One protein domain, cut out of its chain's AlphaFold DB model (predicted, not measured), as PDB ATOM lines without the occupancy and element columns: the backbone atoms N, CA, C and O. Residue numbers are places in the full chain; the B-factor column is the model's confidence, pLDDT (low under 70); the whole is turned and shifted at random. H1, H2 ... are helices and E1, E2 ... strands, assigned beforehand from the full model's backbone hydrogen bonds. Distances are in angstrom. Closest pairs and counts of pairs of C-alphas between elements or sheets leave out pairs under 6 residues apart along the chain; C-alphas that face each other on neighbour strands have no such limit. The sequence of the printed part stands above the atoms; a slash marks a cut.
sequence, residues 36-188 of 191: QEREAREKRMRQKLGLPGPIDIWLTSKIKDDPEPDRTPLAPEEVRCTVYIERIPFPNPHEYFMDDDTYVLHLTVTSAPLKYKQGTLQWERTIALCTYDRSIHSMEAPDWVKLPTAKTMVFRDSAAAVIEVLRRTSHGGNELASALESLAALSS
ATOM      1  N   GLN A  36     207.548 134.687 194.967       66.19
ATOM      2  CA  GLN A  36     207.485 134.475 193.528       66.19
ATOM      3  C   GLN A  36     208.855 134.172 192.895       66.19
ATOM      4  O   GLN A  36     208.963 133.271 192.071       66.19
ATOM      5  N   GLU A  37     209.930 134.867 193.281       69.19
ATOM      6  CA  GLU A  37     211.284 134.550 192.802       69.19
ATOM      7  C   GLU A  37     211.810 133.232 193.372       69.19
ATOM      8  O   GLU A  37     212.553 132.521 192.695       69.19
ATOM      9  N   ARG A  38     211.428 132.883 194.604       67.12
ATOM     10  CA  ARG A  38     211.773 131.596 195.213       67.12
ATOM     11  C   ARG A  38     211.064 130.455 194.489       67.12
ATOM     12  O   ARG A  38     211.728 129.486 194.141       67.12
ATOM     13  N   GLU A  39     209.781 130.613 194.185       68.19
ATOM     14  CA  GLU A  39     209.002 129.672 193.379       68.19
ATOM     15  C   GLU A  39     209.545 129.571 191.947       68.19
ATOM     16  O   GLU A  39     209.774 128.473 191.447       68.19
ATOM     17  N   ALA A  40     209.861 130.698 191.304       69.00
ATOM     18  CA  ALA A  40     210.457 130.714 189.970       69.00
ATOM     19  C   ALA A  40     211.842 130.055 189.956       69.00
ATOM     20  O   ALA A  40     212.176 129.325 189.022       69.00
ATOM     21  N   ARG A  41     212.655 130.273 190.995       61.50
ATOM     22  CA  ARG A  41     213.965 129.636 191.151       61.50
ATOM     23  C   ARG A  41     213.833 128.148 191.448       61.50
ATOM     24  O   ARG A  41     214.611 127.378 190.899       61.50
ATOM     25  N   GLU A  42     212.875 127.743 192.271       58.25
ATOM     26  CA  GLU A  42     212.586 126.337 192.554       58.25
ATOM     27  C   GLU A  42     212.085 125.627 191.295       58.25
ATOM     28  O   GLU A  42     212.617 124.581 190.943       58.25
ATOM     29  N   LYS A  43     211.185 126.250 190.529       63.19
ATOM     30  CA  LYS A  43     210.745 125.771 189.212       63.19
ATOM     31  C   LYS A  43     211.921 125.641 188.240       63.19
ATOM     32  O   LYS A  43     212.071 124.611 187.590       63.19
ATOM     33  N   ARG A  44     212.807 126.641 188.193       59.94
ATOM     34  CA  ARG A  44     214.003 126.641 187.332       59.94
ATOM     35  C   ARG A  44     215.057 125.626 187.781       59.94
ATOM     36  O   ARG A  44     215.774 125.099 186.939       59.94
ATOM     37  N   MET A  45     215.177 125.359 189.083       55.53
ATOM     38  CA  MET A  45     216.059 124.318 189.618       55.53
ATOM     39  C   MET A  45     215.472 122.923 189.404       55.53
ATOM     40  O   MET A  45     216.218 122.050 188.982       55.53
ATOM     41  N   ARG A  46     214.157 122.725 189.569       58.09
ATOM     42  CA  ARG A  46     213.458 121.481 189.196       58.09
ATOM     43  C   ARG A  46     213.681 121.143 187.723       58.09
ATOM     44  O   ARG A  46     214.121 120.043 187.422       58.09
ATOM     45  N   GLN A  47     213.506 122.125 186.835       58.56
ATOM     46  CA  GLN A  47     213.760 121.973 185.395       58.56
ATOM     47  C   GLN A  47     215.223 121.645 185.053       58.56
ATOM     48  O   GLN A  47     215.482 120.981 184.058       58.56
ATOM     49  N   LYS A  48     216.197 122.121 185.841       53.97
ATOM     50  CA  LYS A  48     217.631 121.947 185.540       53.97
ATOM     51  C   LYS A  48     218.297 120.762 186.236       53.97
ATOM     52  O   LYS A  48     219.329 120.309 185.754       53.97
ATOM     53  N   LEU A  49     217.775 120.321 187.378       54.28
ATOM     54  CA  LEU A  49     218.412 119.316 188.237       54.28
ATOM     55  C   LEU A  49     217.609 118.015 188.347       54.28
ATOM     56  O   LEU A  49     218.088 117.095 188.998       54.28
ATOM     57  N   GLY A  50     216.414 117.930 187.745       55.88
ATOM     58  CA  GLY A  50     215.578 116.727 187.823       55.88
ATOM     59  C   GLY A  50     215.181 116.373 189.259       55.88
ATOM     60  O   GLY A  50     215.068 115.203 189.596       55.88
ATOM     61  N   LEU A  51     215.049 117.377 190.137       61.53
ATOM     62  CA  LEU A  51     214.697 117.135 191.535       61.53
ATOM     63  C   LEU A  51     213.243 116.644 191.632       61.53
ATOM     64  O   LEU A  51     212.368 117.299 191.053       61.53
ATOM     65  N   PRO A  52     212.981 115.562 192.391       68.56
ATOM     66  CA  PRO A  52     211.650 114.986 192.532       68.56
ATOM     67  C   PRO A  52     210.671 116.016 193.105       68.56
ATOM     68  O   PRO A  52     211.003 116.794 194.010       68.56
ATOM     69  N   GLY A  53     209.456 116.049 192.560       75.50
ATOM     70  CA  GLY A  53     208.387 116.905 193.048       75.50
ATOM     71  C   GLY A  53     207.878 116.472 194.431       75.50
ATOM     72  O   GLY A  53     208.231 115.407 194.931       75.50
ATOM     73  N   PRO A  54     207.003 117.268 195.072       80.81
ATOM     74  CA  PRO A  54     206.431 116.919 196.373       80.81
ATOM     75  C   PRO A  54     205.700 115.569 196.362       80.81
ATOM     76  O   PRO A  54     205.797 114.821 197.331       80.81
ATOM     77  N   ILE A  55     205.017 115.247 195.255       83.38
ATOM     78  CA  ILE A  55     204.379 113.942 195.040       83.38
ATOM     79  C   ILE A  55     205.428 112.850 194.926       83.38
ATOM     80  O   ILE A  55     205.291 111.829 195.583       83.38
ATOM     81  N   ASP A  56     206.470 113.057 194.123       82.69
ATOM     82  CA  ASP A  56     207.517 112.056 193.931       82.69
ATOM     83  C   ASP A  56     208.201 111.732 195.263       82.69
ATOM     84  O   ASP A  56     208.351 110.565 195.615       82.69
ATOM     85  N   ILE A  57     208.532 112.755 196.058       84.25
ATOM     86  CA  ILE A  57     209.103 112.593 197.403       84.25
ATOM     87  C   ILE A  57     208.133 111.829 198.311       84.25
ATOM     88  O   ILE A  57     208.541 110.893 199.003       84.25
ATOM     89  N   TRP A  58     206.852 112.209 198.304       86.44
ATOM     90  CA  TRP A  58     205.834 111.545 199.111       86.44
ATOM     91  C   TRP A  58     205.678 110.076 198.715       86.44
ATOM     92  O   TRP A  58     205.840 109.212 199.571       86.44
ATOM     93  N   LEU A  59     205.481 109.765 197.434       85.94
ATOM     94  CA  LEU A  59     205.345 108.392 196.944       85.94
ATOM     95  C   LEU A  59     206.603 107.562 197.213       85.94
ATOM     96  O   LEU A  59     206.493 106.446 197.712       85.94
ATOM     97  N   THR A  60     207.794 108.117 196.977       84.44
ATOM     98  CA  THR A  60     209.068 107.425 197.242       84.44
ATOM     99  C   THR A  60     209.212 107.056 198.717       84.44
ATOM    100  O   THR A  60     209.700 105.977 199.031       84.44
ATOM    101  N   SER A  61     208.715 107.894 199.637       83.81
ATOM    102  CA  SER A  61     208.712 107.574 201.072       83.81
ATOM    103  C   SER A  61     207.756 106.433 201.460       83.81
ATOM    104  O   SER A  61     207.878 105.877 202.551       83.81
ATOM    105  N   LYS A  62     206.791 106.098 200.593       83.31
ATOM    106  CA  LYS A  62     205.734 105.105 200.850       83.31
ATOM    107  C   LYS A  62     205.911 103.813 200.060       83.31
ATOM    108  O   LYS A  62     205.305 102.806 200.427       83.31
ATOM    109  N   ILE A  63     206.739 103.818 199.015       75.75
ATOM    110  CA  ILE A  63     207.142 102.609 198.296       75.75
ATOM    111  C   ILE A  63     207.937 101.729 199.268       75.75
ATOM    112  O   ILE A  63     209.089 102.004 199.592       75.75
ATOM    113  N   LYS A  64     207.290 100.676 199.768       66.56
ATOM    114  CA  LYS A  64     207.951  99.554 200.437       66.56
ATOM    115  C   LYS A  64     208.214  98.475 199.391       66.56
ATOM    116  O   LYS A  64     207.364  98.254 198.528       66.56
ATOM    117  N   ASP A  65     209.355  97.794 199.493       57.38
ATOM    118  CA  ASP A  65     209.753  96.726 198.562       57.38
ATOM    119  C   ASP A  65     208.744  95.563 198.493       57.38
ATOM    120  O   ASP A  65     208.715  94.846 197.496       57.38
ATOM    121  N   ASP A  66     207.854  95.425 199.485       53.47
ATOM    122  CA  ASP A  66     206.747  94.467 199.445       53.47
ATOM    123  C   ASP A  66     205.481  95.019 200.140       53.47
ATOM    124  O   ASP A  66     205.485  95.239 201.358       53.47
ATOM    125  N   PRO A  67     204.390  95.305 199.402       58.84
ATOM    126  CA  PRO A  67     203.129  95.724 199.990       58.84
ATOM    127  C   PRO A  67     202.328  94.482 200.386       58.84
ATOM    128  O   PRO A  67     201.383  94.098 199.693       58.84
ATOM    129  N   GLU A  68     202.658  93.850 201.515       61.00
ATOM    130  CA  GLU A  68     201.650  92.990 202.131       61.00
ATOM    131  C   GLU A  68     200.419  93.855 202.443       61.00
ATOM    132  O   GLU A  68     200.560  94.967 202.971       61.00
ATOM    133  N   PRO A  69     199.202  93.392 202.101       63.59
ATOM    134  CA  PRO A  69     197.997  94.138 202.401       63.59
ATOM    135  C   PRO A  69     197.871  94.220 203.916       63.59
ATOM    136  O   PRO A  69     197.478  93.254 204.568       63.59
ATOM    137  N   ASP A  70     198.216  95.374 204.479       68.62
ATOM    138  CA  ASP A  70     198.112  95.607 205.907       68.62
ATOM    139  C   ASP A  70     196.636  95.494 206.320       68.62
ATOM    140  O   ASP A  70     195.806  96.360 206.009       68.62
ATOM    141  N   ARG A  71     196.304  94.384 206.989       72.00
ATOM    142  CA  ARG A  71     194.951  94.044 207.455       72.00
ATOM    143  C   ARG A  71     194.614  94.658 208.807       72.00
ATOM    144  O   ARG A  71     193.519  94.414 209.311       72.00
ATOM    145  N   THR A  72     195.525  95.414 209.417       79.06
ATOM    146  CA  THR A  72     195.232  96.051 210.701       79.06
ATOM    147  C   THR A  72     194.079  97.058 210.550       79.06
ATOM    148  O   THR A  72     193.851  97.588 209.460       79.06
ATOM    149  N   PRO A  73     193.280  97.323 211.586       81.31
ATOM    150  CA  PRO A  73     192.298  98.404 211.533       81.31
ATOM    151  C   PRO A  73     192.994  99.759 211.314       81.31
ATOM    152  O   PRO A  73     194.126  99.930 211.759       81.31
ATOM    153  N   LEU A  74     192.342 100.695 210.618       83.56
ATOM    154  CA  LEU A  74     192.797 102.091 210.538       83.56
ATOM    155  C   LEU A  74     192.489 102.797 211.861       83.56
ATOM    156  O   LEU A  74     191.398 102.596 212.410       83.56
ATOM    157  N   ALA A  75     193.418 103.618 212.349       84.88
ATOM    158  CA  ALA A  75     193.119 104.561 213.422       84.88
ATOM    159  C   ALA A  75     192.147 105.663 212.929       84.88
ATOM    160  O   ALA A  75     192.052 105.875 211.718       84.88
ATOM    161  N   PRO A  76     191.400 106.346 213.818       81.75
ATOM    162  CA  PRO A  76     190.428 107.379 213.433       81.75
ATOM    163  C   PRO A  76     190.999 108.494 212.540       81.75
ATOM    164  O   PRO A  76     190.347 108.924 211.590       81.75
ATOM    165  N   GLU A  77     192.232 108.910 212.816       84.31
ATOM    166  CA  GLU A  77     192.977 109.956 212.116       84.31
ATOM    167  C   GLU A  77     193.738 109.452 210.875       84.31
ATOM    168  O   GLU A  77     194.313 110.241 210.112       84.31
ATOM    169  N   GLU A  78     193.776 108.133 210.675       88.88
ATOM    170  CA  GLU A  78     194.455 107.494 209.558       88.88
ATOM    171  C   GLU A  78     193.517 107.276 208.374       88.88
ATOM    172  O   GLU A  78     192.346 106.904 208.490       88.88
ATOM    173  N   VAL A  79     194.093 107.423 207.188       90.19
ATOM    174  CA  VAL A  79     193.434 107.108 205.930       90.19
ATOM    175  C   VAL A  79     194.243 106.082 205.158       90.19
ATOM    176  O   VAL A  79     195.476 106.029 205.213       90.19
ATOM    177  N   ARG A  80     193.533 105.243 204.409       91.19
ATOM    178  CA  ARG A  80     194.146 104.367 203.417       91.19
ATOM    179  C   ARG A  80     194.240 105.125 202.102       91.19
ATOM    180  O   ARG A  80     193.230 105.580 201.572       91.19
ATOM    181  N   CYS A  81     195.453 105.232 201.587       90.25
ATOM    182  CA  CYS A  81     195.751 105.832 200.300       90.25
ATOM    183  C   CYS A  81     196.024 104.728 199.286       90.25
ATOM    184  O   CYS A  81     196.880 103.869 199.500       90.25
ATOM    185  N   THR A  82     195.309 104.785 198.174       91.19
ATOM    186  CA  THR A  82     195.444 103.876 197.043       91.19
ATOM    187  C   THR A  82     195.823 104.717 195.834       91.19
ATOM    188  O   THR A  82     195.046 105.556 195.393       91.19
ATOM    189  N   VAL A  83     197.032 104.529 195.319       90.62
ATOM    190  CA  VAL A  83     197.587 105.297 194.204       90.62
ATOM    191  C   VAL A  83     197.733 104.392 192.994       90.62
ATOM    192  O   VAL A  83     198.285 103.296 193.101       90.62
ATOM    193  N   TYR A  84     197.266 104.851 191.840       90.25
ATOM    194  CA  TYR A  84     197.464 104.159 190.569       90.25
ATOM    195  C   TYR A  84     197.688 105.162 189.441       90.25
ATOM    196  O   TYR A  84     197.354 106.341 189.564       90.25
ATOM    197  N   ILE A  85     198.287 104.687 188.351       90.56
ATOM    198  CA  ILE A  85     198.584 105.512 187.183       90.56
ATOM    199  C   ILE A  85     197.779 104.989 186.013       90.56
ATOM    200  O   ILE A  85     197.928 103.839 185.603       90.56
ATOM    201  N   GLU A  86     196.954 105.858 185.457       90.12
ATOM    202  CA  GLU A  86     196.228 105.597 184.230       90.12
ATOM    203  C   GLU A  86     197.053 106.104 183.044       90.12
ATOM    204  O   GLU A  86     197.427 107.274 182.997       90.12
ATOM    205  N   ARG A  87     197.352 105.220 182.086       89.50
ATOM    206  CA  ARG A  87     197.932 105.596 180.790       89.50
ATOM    207  C   ARG A  87     196.807 105.652 179.764       89.50
ATOM    208  O   ARG A  87     196.235 104.616 179.428       89.50
ATOM    209  N   ILE A  88     196.529 106.844 179.262       87.50
ATOM    210  CA  ILE A  88     195.567 107.111 178.199       87.50
ATOM    211  C   ILE A  88     196.352 107.111 176.882       87.50
ATOM    212  O   ILE A  88     197.130 108.042 176.647       87.50
ATOM    213  N   PRO A  89     196.210 106.064 176.048       83.12
ATOM    214  CA  PRO A  89     196.932 105.996 174.791       83.12
ATOM    215  C   PRO A  89     196.428 107.068 173.828       83.12
ATOM    216  O   PRO A  89     195.223 107.338 173.770       83.12
ATOM    217  N   PHE A  90     197.331 107.643 173.037       79.19
ATOM    218  CA  PHE A  90     196.914 108.576 171.998       79.19
ATOM    219  C   PHE A  90     196.041 107.860 170.941       79.19
ATOM    220  O   PHE A  90     196.414 106.788 170.452       79.19
ATOM    221  N   PRO A  91     194.863 108.409 170.575       69.50
ATOM    222  CA  PRO A  91     193.865 107.681 169.794       69.50
ATOM    223  C   PRO A  91     194.228 107.463 168.319       69.50
ATOM    224  O   PRO A  91     193.556 106.662 167.668       69.50
ATOM    225  N   ASN A  92     195.251 108.133 167.768       65.31
ATOM    226  CA  ASN A  92     195.580 108.026 166.344       65.31
ATOM    227  C   ASN A  92     197.024 107.548 166.080       65.31
ATOM    228  O   ASN A  92     197.942 108.360 166.006       65.31
ATOM    229  N   PRO A  93     197.245 106.237 165.871       58.75
ATOM    230  CA  PRO A  93     198.569 105.684 165.580       58.75
ATOM    231  C   PRO A  93     199.033 105.889 164.122       58.75
ATOM    232  O   PRO A  93     200.103 105.405 163.757       58.75
ATOM    233  N   HIS A  94     198.234 106.544 163.268       57.50
ATOM    234  CA  HIS A  94     198.477 106.649 161.821       57.50
ATOM    235  C   HIS A  94     198.997 108.014 161.347       57.50
ATOM    236  O   HIS A  94     199.222 108.194 160.148       57.50
ATOM    237  N   GLU A  95     199.213 108.968 162.252       58.16
ATOM    238  CA  GLU A  95     199.819 110.257 161.921       58.16
ATOM    239  C   GLU A  95     201.341 110.220 162.118       58.16
ATOM    240  O   GLU A  95     201.859 109.656 163.077       58.16
ATOM    241  N   TYR A  96     202.076 110.822 161.176       57.28
ATOM    242  CA  TYR A  96     203.548 110.878 161.176       57.28
ATOM    243  C   TYR A  96     204.132 111.652 162.372       57.28
ATOM    244  O   TYR A  96     205.332 111.564 162.632       57.28
ATOM    245  N   PHE A  97     203.288 112.389 163.093       59.00
ATOM    246  CA  PHE A  97     203.582 112.994 164.381       59.00
ATOM    247  C   PHE A  97     202.781 112.217 165.423       59.00
ATOM    248  O   PHE A  97     201.582 112.426 165.566       59.00
ATOM    249  N   MET A  98     203.424 111.256 166.082       62.53
ATOM    250  CA  MET A  98     202.811 110.599 167.230       62.53
ATOM    251  C   MET A  98     202.854 111.579 168.395       62.53
ATOM    252  O   MET A  98     203.939 111.896 168.883       62.53
ATOM    253  N   ASP A  99     201.691 112.076 168.802       68.44
ATOM    254  CA  ASP A  99     201.558 112.722 170.101       68.44
ATOM    255  C   ASP A  99     201.833 111.681 171.197       68.44
ATOM    256  O   ASP A  99     201.532 110.490 171.051       68.44
ATOM    257  N   ASP A 100     202.465 112.127 172.281       79.56
ATOM    258  CA  ASP A 100     202.802 111.263 173.405       79.56
ATOM    259  C   ASP A 100     201.536 110.831 174.173       79.56
ATOM    260  O   ASP A 100     200.521 111.532 174.213       79.56
ATOM    261  N   ASP A 101     201.603 109.668 174.824       85.69
ATOM    262  CA  ASP A 101     200.525 109.225 175.709       85.69
ATOM    263  C   ASP A 101     200.354 110.168 176.900       85.69
ATOM    264  O   ASP A 101     201.311 110.756 177.409       85.69
ATOM    265  N   THR A 102     199.126 110.239 177.409       87.38
ATOM    266  CA  THR A 102     198.830 110.993 178.626       87.38
ATOM    267  C   THR A 102     198.804 110.060 179.832       87.38
ATOM    268  O   THR A 102     198.141 109.026 179.826       87.38
ATOM    269  N   TYR A 103     199.508 110.437 180.891       88.44
ATOM    270  CA  TYR A 103     199.585 109.724 182.159       88.44
ATOM    271  C   TYR A 103     198.865 110.532 183.232       88.44
ATOM    272  O   TYR A 103     199.159 111.713 183.427       88.44
ATOM    273  N   VAL A 104     197.942 109.899 183.951       89.44
ATOM    274  CA  VAL A 104     197.190 110.519 185.046       89.44
ATOM    275  C   VAL A 104     197.484 109.765 186.333       89.44
ATOM    276  O   VAL A 104     197.289 108.552 186.414       89.44
ATOM    277  N   LEU A 105     197.965 110.482 187.345       90.19
ATOM    278  CA  LEU A 105     198.166 109.935 188.680       90.19
ATOM    279  C   LEU A 105     196.885 110.102 189.490       90.19
ATOM    280  O   LEU A 105     196.502 111.226 189.819       90.19
ATOM    281  N   HIS A 106     196.268 108.993 189.865       90.94
ATOM    282  CA  HIS A 106     195.067 108.983 190.689       90.94
ATOM    283  C   HIS A 106     195.396 108.624 192.131       90.94
ATOM    284  O   HIS A 106     196.204 107.732 192.399       90.94
ATOM    285  N   LEU A 107     194.728 109.299 193.061       90.94
ATOM    286  CA  LEU A 107     194.721 108.973 194.479       90.94
ATOM    287  C   LEU A 107     193.291 108.707 194.923       90.94
ATOM    288  O   LEU A 107     192.438 109.591 194.867       90.94
ATOM    289  N   THR A 108     193.067 107.513 195.445       91.06
ATOM    290  CA  THR A 108     191.873 107.167 196.200       91.06
ATOM    291  C   THR A 108     192.193 107.205 197.688       91.06
ATOM    292  O   THR A 108     193.139 106.565 198.146       91.06
ATOM    293  N   VAL A 109     191.411 107.968 198.443       91.19
ATOM    294  CA  VAL A 109     191.518 108.085 199.895       91.19
ATOM    295  C   VAL A 109     190.291 107.454 200.528       91.19
ATOM    296  O   VAL A 109     189.160 107.809 200.192       91.19
ATOM    297  N   THR A 110     190.525 106.522 201.444       90.50
ATOM    298  CA  THR A 110     189.481 105.797 202.162       90.50
ATOM    299  C   THR A 110     189.642 106.020 203.660       90.50
ATOM    300  O   THR A 110     190.720 105.786 204.213       90.50
ATOM    301  N   SER A 111     188.571 106.446 204.327       88.12
ATOM    302  CA  SER A 111     188.584 106.694 205.768       88.12
ATOM    303  C   SER A 111     188.533 105.415 206.594       88.12
ATOM    304  O   SER A 111     188.107 104.349 206.123       88.12
ATOM    305  N   ALA A 112     188.889 105.549 207.872       83.75
ATOM    306  CA  ALA A 112     188.501 104.576 208.874       83.75
ATOM    307  C   ALA A 112     186.962 104.447 208.941       83.75
ATOM    308  O   ALA A 112     186.235 105.424 208.715       83.75
ATOM    309  N   PRO A 113     186.443 103.241 209.225       80.19
ATOM    310  CA  PRO A 113     185.020 103.033 209.452       80.19
ATOM    311  C   PRO A 113     184.570 103.731 210.745       80.19
ATOM    312  O   PRO A 113     184.928 103.304 211.845       80.19
ATOM    313  N   LEU A 114     183.734 104.763 210.627       74.31
ATOM    314  CA  LEU A 114     183.140 105.459 211.768       74.31
ATOM    315  C   LEU A 114     181.875 104.723 212.220       74.31
ATOM    316  O   LEU A 114     180.938 104.508 211.442       74.31
ATOM    317  N   LYS A 115     181.835 104.317 213.492       71.81
ATOM    318  CA  LYS A 115     180.646 103.695 214.086       71.81
ATOM    319  C   LYS A 115     179.642 104.777 214.472       71.81
ATOM    320  O   LYS A 115     179.843 105.494 215.447       71.81
ATOM    321  N   TYR A 116     178.525 104.832 213.759       69.69
ATOM    322  CA  TYR A 116     177.382 105.671 214.102       69.69
ATOM    323  C   TYR A 116     176.241 104.836 214.685       69.69
ATOM    324  O   TYR A 116     176.160 103.621 214.499       69.69
ATOM    325  N   LYS A 117     175.303 105.509 215.364       65.69
ATOM    326  CA  LYS A 117     174.136 104.885 216.017       65.69
ATOM    327  C   LYS A 117     173.272 104.019 215.077       65.69
ATOM    328  O   LYS A 117     172.485 103.223 215.573       65.69
ATOM    329  N   GLN A 118     173.401 104.171 213.753       58.12
ATOM    330  CA  GLN A 118     172.614 103.462 212.732       58.12
ATOM    331  C   GLN A 118     173.456 102.667 211.713       58.12
ATOM    332  O   GLN A 118     172.897 102.138 210.756       58.12
ATOM    333  N   GLY A 119     174.779 102.550 211.887       68.19
ATOM    334  CA  GLY A 119     175.622 101.803 210.948       68.19
ATOM    335  C   GLY A 119     177.096 102.188 210.991       68.19
ATOM    336  O   GLY A 119     177.522 103.005 211.802       68.19
ATOM    337  N   THR A 120     177.878 101.579 210.101       71.44
ATOM    338  CA  THR A 120     179.279 101.954 209.876       71.44
ATOM    339  C   THR A 120     179.333 102.853 208.650       71.44
ATOM    340  O   THR A 120     178.931 102.419 207.572       71.44
ATOM    341  N   LEU A 121     179.784 104.097 208.809       73.62
ATOM    342  CA  LEU A 121     179.991 105.012 207.691       73.62
ATOM    343  C   LEU A 121     181.470 104.969 207.304       73.62
ATOM    344  O   LEU A 121     182.342 105.209 208.136       73.62
ATOM    345  N   GLN A 122     181.742 104.656 206.044       80.38
ATOM    346  CA  GLN A 122     183.068 104.755 205.452       80.38
ATOM    347  C   GLN A 122     182.949 105.651 204.229       80.38
ATOM    348  O   GLN A 122     182.040 105.459 203.418       80.38
ATOM    349  N   TRP A 123     183.834 106.636 204.110       84.44
ATOM    350  CA  TRP A 123     183.892 107.465 202.917       84.44
ATOM    351  C   TRP A 123     185.109 107.100 202.074       84.44
ATOM    352  O   TRP A 123     186.166 106.722 202.584       84.44
ATOM    353  N   GLU A 124     184.930 107.206 200.763       88.81
ATOM    354  CA  GLU A 124     185.950 106.950 199.755       88.81
ATOM    355  C   GLU A 124     185.876 108.051 198.695       88.81
ATOM    356  O   GLU A 124     184.785 108.418 198.241       88.81
ATOM    357  N   ARG A 125     187.026 108.618 198.325       86.56
ATOM    358  CA  ARG A 125     187.134 109.654 197.288       86.56
ATOM    359  C   ARG A 125     188.322 109.372 196.389       86.56
ATOM    360  O   ARG A 125     189.409 109.139 196.900       86.56
ATOM    361  N   THR A 126     188.122 109.472 195.080       89.38
ATOM    362  CA  THR A 126     189.182 109.370 194.068       89.38
ATOM    363  C   THR A 126     189.405 110.732 193.430       89.38
ATOM    364  O   THR A 126     188.436 111.437 193.158       89.38
ATOM    365  N   ILE A 127     190.666 111.109 193.234       88.56
ATOM    366  CA  ILE A 127     191.074 112.422 192.728       88.56
ATOM    367  C   ILE A 127     192.249 112.237 191.770       88.56
ATOM    368  O   ILE A 127     193.198 111.513 192.087       88.56
ATOM    369  N   ALA A 128     192.236 112.956 190.649       87.75
ATOM    370  CA  ALA A 128     193.415 113.111 189.805       87.75
ATOM    371  C   ALA A 128     194.397 114.101 190.459       87.75
ATOM    372  O   ALA A 128     194.106 115.289 190.601       87.75
ATOM    373  N   LEU A 129     195.565 113.612 190.878       84.62
ATOM    374  CA  LEU A 129     196.605 114.429 191.506       84.62
ATOM    375  C   LEU A 129     197.383 115.257 190.487       84.62
ATOM    376  O   LEU A 129     197.683 116.420 190.746       84.62
ATOM    377  N   CYS A 130     197.766 114.637 189.370       83.94
ATOM    378  CA  CYS A 130     198.610 115.227 188.336       83.94
ATOM    379  C   CYS A 130     198.366 114.555 186.986       83.94
ATOM    380  O   CYS A 130     198.072 113.360 186.921       83.94
ATOM    381  N   THR A 131     198.599 115.321 185.925       86.75
ATOM    382  CA  THR A 131     198.569 114.855 184.538       86.75
ATOM    383  C   THR A 131     199.911 115.159 183.883       86.75
ATOM    384  O   THR A 131     200.474 116.236 184.093       86.75
ATOM    385  N   TYR A 132     200.426 114.213 183.104       86.12
ATOM    386  CA  TYR A 132     201.636 114.356 182.303       86.12
ATOM    387  C   TYR A 132     201.356 113.888 180.875       86.12
ATOM    388  O   TYR A 132     201.024 112.730 180.665       86.12
ATOM    389  N   ASP A 133     201.476 114.785 179.906       83.81
ATOM    390  CA  ASP A 133     201.058 114.613 178.508       83.81
ATOM    391  C   ASP A 133     202.246 114.581 177.531       83.81
ATOM    392  O   ASP A 133     202.121 114.940 176.364       83.81
ATOM    393  N   ARG A 134     203.429 114.205 178.024       82.62
ATOM    394  CA  ARG A 134     204.669 114.168 177.238       82.62
ATOM    395  C   ARG A 134     205.333 112.799 177.323       82.62
ATOM    396  O   ARG A 134     204.938 111.928 178.097       82.62
ATOM    397  N   SER A 135     206.408 112.637 176.561       80.19
ATOM    398  CA  SER A 135     207.183 111.404 176.513       80.19
ATOM    399  C   SER A 135     207.698 110.975 177.887       80.19
ATOM    400  O   SER A 135     208.402 111.725 178.566       80.19
ATOM    401  N   ILE A 136     207.452 109.714 178.254       82.31
ATOM    402  CA  ILE A 136     208.004 109.073 179.463       82.31
ATOM    403  C   ILE A 136     209.542 109.072 179.492       82.31
ATOM    404  O   ILE A 136     210.152 109.003 180.558       82.31
ATOM    405  N   HIS A 137     210.183 109.163 178.322       80.38
ATOM    406  CA  HIS A 137     211.638 109.228 178.186       80.38
ATOM    407  C   HIS A 137     212.197 110.651 178.305       80.38
ATOM    408  O   HIS A 137     213.412 110.840 178.235       80.38
ATOM    409  N   SER A 138     211.337 111.657 178.480       80.44
ATOM    410  CA  SER A 138     211.769 113.029 178.709       80.44
ATOM    411  C   SER A 138     212.572 113.137 180.004       80.44
ATOM    412  O   SER A 138     212.201 112.591 181.041       80.44
ATOM    413  N   MET A 139     213.645 113.928 179.975       76.19
ATOM    414  CA  MET A 139     214.405 114.285 181.181       76.19
ATOM    415  C   MET A 139     213.564 115.079 182.194       76.19
ATOM    416  O   MET A 139     213.927 115.161 183.362       76.19
ATOM    417  N   GLU A 140     212.453 115.668 181.743       75.50
ATOM    418  CA  GLU A 140     211.496 116.396 182.581       75.50
ATOM    419  C   GLU A 140     210.344 115.507 183.076       75.50
ATOM    420  O   GLU A 140     209.432 116.012 183.732       75.50
ATOM    421  N   ALA A 141     210.333 114.211 182.735       80.88
ATOM    422  CA  ALA A 141     209.291 113.295 183.180       80.88
ATOM    423  C   ALA A 141     209.349 113.129 184.708       80.88
ATOM    424  O   ALA A 141     210.409 112.764 185.232       80.88
ATOM    425  N   PRO A 142     208.232 113.365 185.424       82.81
ATOM    426  CA  PRO A 142     208.150 113.071 186.846       82.81
ATOM    427  C   PRO A 142     208.480 111.606 187.123       82.81
ATOM    428  O   PRO A 142     208.154 110.720 186.326       82.81
ATOM    429  N   ASP A 143     209.093 111.334 188.268       83.69
ATOM    430  CA  ASP A 143     209.492 109.971 188.615       83.69
ATOM    431  C   ASP A 143     208.280 109.058 188.801       83.69
ATOM    432  O   ASP A 143     208.345 107.881 188.439       83.69
ATOM    433  N   TRP A 144     207.146 109.602 189.256       85.44
ATOM    434  CA  TRP A 144     205.908 108.839 189.364       85.44
ATOM    435  C   TRP A 144     205.442 108.258 188.022       85.44
ATOM    436  O   TRP A 144     204.900 107.162 188.021       85.44
ATOM    437  N   VAL A 145     205.704 108.901 186.876       85.94
ATOM    438  CA  VAL A 145     205.300 108.382 185.548       85.94
ATOM    439  C   VAL A 145     206.034 107.080 185.204       85.94
ATOM    440  O   VAL A 145     205.535 106.258 184.438       85.94
ATOM    441  N   LYS A 146     207.213 106.859 185.797       83.19
ATOM    442  CA  LYS A 146     208.039 105.660 185.587       83.19
ATOM    443  C   LYS A 146     207.586 104.474 186.441       83.19
ATOM    444  O   LYS A 146     208.115 103.374 186.280       83.19
ATOM    445  N   LEU A 147     206.644 104.678 187.363       80.94
ATOM    446  CA  LEU A 147     206.096 103.596 188.172       80.94
ATOM    447  C   LEU A 147     205.235 102.659 187.304       80.94
ATOM    448  O   LEU A 147     204.697 103.076 186.275       80.94
ATOM    449  N   PRO A 148     205.075 101.381 187.689       76.75
ATOM    450  CA  PRO A 148     204.330 100.425 186.879       76.75
ATOM    451  C   PRO A 148     202.849 100.821 186.777       76.75
ATOM    452  O   PRO A 148     202.122 100.757 187.765       76.75
ATOM    453  N   THR A 149     202.373 101.156 185.574       74.75
ATOM    454  CA  THR A 149     200.979 101.585 185.322       74.75
ATOM    455  C   THR A 149     199.931 100.515 185.646       74.75
ATOM    456  O   THR A 149     198.774 100.829 185.889       74.75
ATOM    457  N   ALA A 150     200.327  99.240 185.710       67.94
ATOM    458  CA  ALA A 150     199.450  98.128 186.081       67.94
ATOM    459  C   ALA A 150     199.430  97.819 187.592       67.94
ATOM    460  O   ALA A 150     198.715  96.909 188.013       67.94
ATOM    461  N   LYS A 151     200.234  98.515 188.412       77.62
ATOM    462  CA  LYS A 151     200.358  98.224 189.845       77.62
ATOM    463  C   LYS A 151     199.771  99.356 190.675       77.62
ATOM    464  O   LYS A 151     200.267 100.478 190.674       77.62
ATOM    465  N   THR A 152     198.757  99.018 191.456       84.50
ATOM    466  CA  THR A 152     198.231  99.899 192.491       84.50
ATOM    467  C   THR A 152     199.140  99.854 193.715       84.50
ATOM    468  O   THR A 152     199.510  98.779 194.192       84.50
ATOM    469  N   MET A 153     199.493 101.021 194.242       86.06
ATOM    470  CA  MET A 153     200.209 101.162 195.505       86.06
ATOM    471  C   MET A 153     199.206 101.474 196.608       86.06
ATOM    472  O   MET A 153     198.422 102.409 196.477       86.06
ATOM    473  N   VAL A 154     199.233 100.711 197.697       87.94
ATOM    474  CA  VAL A 154     198.357 100.940 198.851       87.94
ATOM    475  C   VAL A 154     199.219 101.175 200.076       87.94
ATOM    476  O   VAL A 154     200.096 100.371 200.387       87.94
ATOM    477  N   PHE A 155     198.968 102.269 200.780       88.44
ATOM    478  CA  PHE A 155     199.652 102.601 202.023       88.44
ATOM    479  C   PHE A 155     198.718 103.354 202.970       88.44
ATOM    480  O   PHE A 155     197.580 103.683 202.633       88.44
ATOM    481  N   ARG A 156     199.199 103.589 204.188       89.31
ATOM    482  CA  ARG A 156     198.499 104.361 205.212       89.31
ATOM    483  C   ARG A 156     199.236 105.653 205.473       89.31
ATOM    484  O   ARG A 156     200.470 105.693 205.411       89.31
ATOM    485  N   ASP A 157     198.472 106.684 205.767       89.88
ATOM    486  CA  ASP A 157     199.008 107.963 206.195       89.88
ATOM    487  C   ASP A 157     198.003 108.671 207.101       89.88
ATOM    488  O   ASP A 157     196.821 108.318 207.124       89.88
ATOM    489  N   SER A 158     198.462 109.683 207.833       89.56
ATOM    490  CA  SER A 158     197.538 110.539 208.573       89.56
ATOM    491  C   SER A 158     196.766 111.443 207.613       89.56
ATOM    492  O   SER A 158     197.317 111.926 206.615       89.56
ATOM    493  N   ALA A 159     195.503 111.731 207.933       88.94
ATOM    494  CA  ALA A 159     194.687 112.662 207.155       88.94
ATOM    495  C   ALA A 159     195.399 114.018 206.974       88.94
ATOM    496  O   ALA A 159     195.429 114.566 205.871       88.94
ATOM    497  N   ALA A 160     196.073 114.506 208.022       88.88
ATOM    498  CA  ALA A 160     196.852 115.741 207.993       88.88
ATOM    499  C   ALA A 160     198.022 115.710 206.989       88.88
ATOM    500  O   ALA A 160     198.241 116.690 206.272       88.88
ATOM    501  N   ALA A 161     198.760 114.597 206.901       87.75
ATOM    502  CA  ALA A 161     199.859 114.467 205.943       87.75
ATOM    503  C   ALA A 161     199.337 114.464 204.499       87.75
ATOM    504  O   ALA A 161     199.902 115.141 203.637       87.75
ATOM    505  N   VAL A 162     198.218 113.774 204.250       88.06
ATOM    506  CA  VAL A 162     197.564 113.755 202.934       88.06
ATOM    507  C   VAL A 162     197.070 115.149 202.551       88.06
ATOM    508  O   VAL A 162     197.337 115.593 201.436       88.06
ATOM    509  N   ILE A 163     196.431 115.884 203.468       88.50
ATOM    510  CA  ILE A 163     196.013 117.280 203.244       88.50
ATOM    511  C   ILE A 163     197.200 118.149 202.820       88.50
ATOM    512  O   ILE A 163     197.085 118.932 201.876       88.50
ATOM    513  N   GLU A 164     198.339 118.028 203.503       87.88
ATOM    514  CA  GLU A 164     199.520 118.838 203.199       87.88
ATOM    515  C   GLU A 164     200.086 118.529 201.809       87.88
ATOM    516  O   GLU A 164     200.469 119.445 201.078       87.88
ATOM    517  N   VAL A 165     200.087 117.255 201.405       86.75
ATOM    518  CA  VAL A 165     200.459 116.866 200.039       86.75
ATOM    519  C   VAL A 165     199.467 117.454 199.039       86.75
ATOM    520  O   VAL A 165     199.885 118.176 198.139       86.75
ATOM    521  N   LEU A 166     198.163 117.247 199.239       84.94
ATOM    522  CA  LEU A 166     197.102 117.736 198.350       84.94
ATOM    523  C   LEU A 166     197.120 119.265 198.171       84.94
ATOM    524  O   LEU A 166     196.866 119.775 197.078       84.94
ATOM    525  N   ARG A 167     197.469 120.020 199.218       84.25
ATOM    526  CA  ARG A 167     197.642 121.481 199.135       84.25
ATOM    527  C   ARG A 167     198.818 121.880 198.245       84.25
ATOM    528  O   ARG A 167     198.742 122.888 197.543       84.25
ATOM    529  N   ARG A 168     199.901 121.099 198.254       79.00
ATOM    530  CA  ARG A 168     201.126 121.368 197.479       79.00
ATOM    531  C   ARG A 168     201.029 120.948 196.014       79.00
ATOM    532  O   ARG A 168     201.859 121.378 195.218       79.00
ATOM    533  N   THR A 169     200.045 120.130 195.654       70.69
ATOM    534  CA  THR A 169     199.853 119.602 194.291       70.69
ATOM    535  C   THR A 169     198.873 120.417 193.453       70.69
ATOM    536  O   THR A 169     198.582 120.056 192.320       70.69
ATOM    537  N   SER A 170     198.368 121.522 194.006       56.66
ATOM    538  CA  SER A 170     197.298 122.355 193.460       56.66
ATOM    539  C   SER A 170     197.439 122.708 191.970       56.66
ATOM    540  O   SER A 170     198.200 123.605 191.603       56.66
ATOM    541  N   HIS A 171     196.582 122.084 191.151       54.75
ATOM    542  CA  HIS A 171     195.866 122.697 190.024       54.75
ATOM    543  C   HIS A 171     194.340 122.515 190.227       54.75
ATOM    544  O   HIS A 171     193.675 121.768 189.523       54.75
ATOM    545  N   GLY A 172     193.806 123.176 191.266       52.06
ATOM    546  CA  GLY A 172     192.433 123.705 191.396       52.06
ATOM    547  C   GLY A 172     191.221 122.979 190.781       52.06
ATOM    548  O   GLY A 172     190.425 123.637 190.116       52.06
ATOM    549  N   GLY A 173     191.024 121.681 191.024       62.56
ATOM    550  CA  GLY A 173     189.766 120.984 190.707       62.56
ATOM    551  C   GLY A 173     188.765 120.976 191.875       62.56
ATOM    552  O   GLY A 173     189.165 120.895 193.036       62.56
ATOM    553  N   ASN A 174     187.456 120.994 191.587       71.06
ATOM    554  CA  ASN A 174     186.393 120.897 192.608       71.06
ATOM    555  C   ASN A 174     186.482 119.601 193.443       71.06
ATOM    556  O   ASN A 174     186.133 119.586 194.622       71.06
ATOM    557  N   GLU A 175     186.982 118.519 192.844       72.81
ATOM    558  CA  GLU A 175     187.179 117.221 193.503       72.81
ATOM    559  C   GLU A 175     188.250 117.292 194.600       72.81
ATOM    560  O   GLU A 175     188.067 116.740 195.685       72.81
ATOM    561  N   LEU A 176     189.329 118.043 194.353       79.56
ATOM    562  CA  LEU A 176     190.387 118.292 195.329       79.56
ATOM    563  C   LEU A 176     189.848 119.079 196.530       79.56
ATOM    564  O   LEU A 176     190.149 118.737 197.669       79.56
ATOM    565  N   ALA A 177     189.029 120.106 196.281       79.94
ATOM    566  CA  ALA A 177     188.409 120.901 197.341       79.94
ATOM    567  C   ALA A 177     187.488 120.044 198.223       79.94
ATOM    568  O   ALA A 177     187.635 120.042 199.443       79.94
ATOM    569  N   SER A 178     186.617 119.234 197.611       81.00
ATOM    570  CA  SER A 178     185.723 118.332 198.347       81.00
ATOM    571  C   SER A 178     186.484 117.275 199.160       81.00
ATOM    572  O   SER A 178     186.093 116.941 200.284       81.00
ATOM    573  N   ALA A 179     187.593 116.756 198.630       79.06
ATOM    574  CA  ALA A 179     188.434 115.816 199.361       79.06
ATOM    575  C   ALA A 179     189.184 116.470 200.527       79.06
ATOM    576  O   ALA A 179     189.271 115.878 201.601       79.06
ATOM    577  N   LEU A 180     189.686 117.694 200.341       83.50
ATOM    578  CA  LEU A 180     190.311 118.472 201.409       83.50
ATOM    579  C   LEU A 180     189.322 118.770 202.539       83.50
ATOM    580  O   LEU A 180     189.691 118.630 203.700       83.50
ATOM    581  N   GLU A 181     188.076 119.122 202.220       83.75
ATOM    582  CA  GLU A 181     187.009 119.306 203.216       83.75
ATOM    583  C   GLU A 181     186.709 118.003 203.969       83.75
ATOM    584  O   GLU A 181     186.646 117.995 205.197       83.75
ATOM    585  N   SER A 182     186.596 116.884 203.244       81.75
ATOM    586  CA  SER A 182     186.325 115.566 203.837       81.75
ATOM    587  C   SER A 182     187.456 115.110 204.771       81.75
ATOM    588  O   SER A 182     187.198 114.553 205.834       81.75
ATOM    589  N   LEU A 183     188.712 115.375 204.402       81.69
ATOM    590  CA  LEU A 183     189.882 115.072 205.230       81.69
ATOM    591  C   LEU A 183     190.034 116.026 206.417       81.69
ATOM    592  O   LEU A 183     190.450 115.605 207.497       81.69
ATOM    593  N   ALA A 184     189.710 117.306 206.226       83.31
ATOM    594  CA  ALA A 184     189.758 118.297 207.293       83.31
ATOM    595  C   ALA A 184     188.741 117.971 208.391       83.31
ATOM    596  O   ALA A 184     189.087 118.086 209.562       83.31
ATOM    597  N   ALA A 185     187.549 117.488 208.022       81.44
ATOM    598  CA  ALA A 185     186.548 117.026 208.980       81.44
ATOM    599  C   ALA A 185     187.111 115.935 209.910       81.44
ATOM    600  O   ALA A 185     187.006 116.073 211.125       81.44
ATOM    601  N   LEU A 186     187.817 114.938 209.358       74.75
ATOM    602  CA  LEU A 186     188.466 113.878 210.149       74.75
ATOM    603  C   LEU A 186     189.589 114.392 211.057       74.75
ATOM    604  O   LEU A 186     189.893 113.776 212.069       74.75
ATOM    605  N   SER A 187     190.240 115.494 210.681       70.25
ATOM    606  CA  SER A 187     191.334 116.080 211.466       70.25
ATOM    607  C   SER A 187     190.835 117.030 212.562       70.25
ATOM    608  O   SER A 187     191.630 117.463 213.388       70.25
ATOM    609  N   SER A 188     189.549 117.402 212.536       67.06
ATOM    610  CA  SER A 188     188.939 118.386 213.443       67.06
ATOM    611  C   SER A 188     188.107 117.783 214.577       67.06
ATOM    612  O   SER A 188     187.626 118.526 215.422       67.06
TER     613      SER A 188
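AT A GLANCE: This is residues 36 to 188 of the 191 residues of an uncharacterized protein of Trametes coccinea BRFM310 (UniProt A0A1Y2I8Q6). A long, strongly twisted sheet of four strands has a hairpin of two helices, H4 and H5, over one face, in two layers; the small strand hairpin E3 and E4 prolongs E2 and E5 at one end of the sheet, and residues 92 to 97 of the link from E1 to E2 stick out beyond the other end. H2 and H3 graze the sheet, and H1 is an arm whose residues 36 to 41 stick out. The printed part has 153 residues, with five named helices and six named strands in the order H1 H2 E1 E2 E3 E4 E5 H3 E6 H4 H5, and its class is mixed, helices and strands. The sheet's order is E5 - E2 - E1 - E6, antiparallel throughout. The whole is only just compact, close to loose, with a radius of gyration of the C-alphas of 17.7 A and spans of 62 by 41 by 33 A.

HOW THE PARTS SIT: H1, residues 36 to 49, touches no helix and is not on the sheet. H2, residues 54 to 62, only grazes the sheet, with its residues 55 to 62. E1, residues 78 to 88, and E2, residues 102 to 111, form a hairpin, antiparallel at 160 degrees, with N 82 and O 108 2.8 A apart. E2 runs on, at 46 degrees, into E3, residues 114 to 116. E3 and E4, residues 119 to 121, form a hairpin at 145 degrees, with N 114 and O 121 2.9 A apart. E4 runs on, at 14 degrees, into E5, residues 124 to 132. E5 is an edge strand and the antiparallel neighbour of E2 at 157 degrees, with N 127 and O 107 2.8 A apart. H3, residues 143 to 146, only grazes the sheet, and it touches H2, the closest C-alphas being those of Asp 56 and Trp 144, 5.8 A apart. E6, residues 153 to 158, is the other edge strand, antiparallel to E1 at 143 degrees, with N 81 and O 155 2.8 A apart. H4, residues 159 to 168, is over E1 at a height over the sheet of 9.5 A and runs along the strands, at 4 degrees to E1 on the local plane. H4 touches H2, closest at the C-alphas of Ile 55 and Val 165, 7.0 A apart; they run opposite ways at a shallow tilt of 33 degrees, only just short of steep. H5, residues 174 to 187, is over E5, E2 and E1 at a height of 9.3 A. H4 and H5 form a helical hairpin, closest at the C-alphas of Ala 159 and Leu 183, 5.7 A apart, opposite ways at a shallow tilt of 32 degrees, only just short of steep. In H1, H2 and H4 every O i to N i+4 pair is within hydrogen-bond range, in H5 9 of 10 are, and H3 is too short for such a pair.

IN THESE COORDINATES: H1 begins at C-alpha 36, (207.485, 134.475, 193.528), and is 19.4 A long; H2 is 12.7 A. E1 begins at C-alpha 78, (194.455, 107.494, 209.558), and is 31.4 A long; E2 is 29.3 A, E5 24.6 A and E6 16.3 A. H4 is 14.5 A long. H5 is 20.1 A long and ends at C-alpha 187, (191.334, 116.080, 211.466). E3, E4 and H3 are short.

THE WHOLE: The two C-alphas farthest apart are those of Tyr 96 and Lys 117, 62.5 A. The printed part has no cut. The links from H2 to E1, 15 residues, and from E1 to E2, 13 residues, are long. The mean pLDDT of the printed part is 77.5; 43 residues are under 70, among them residues 36 to 52, 64 to 70 and 91 to 99.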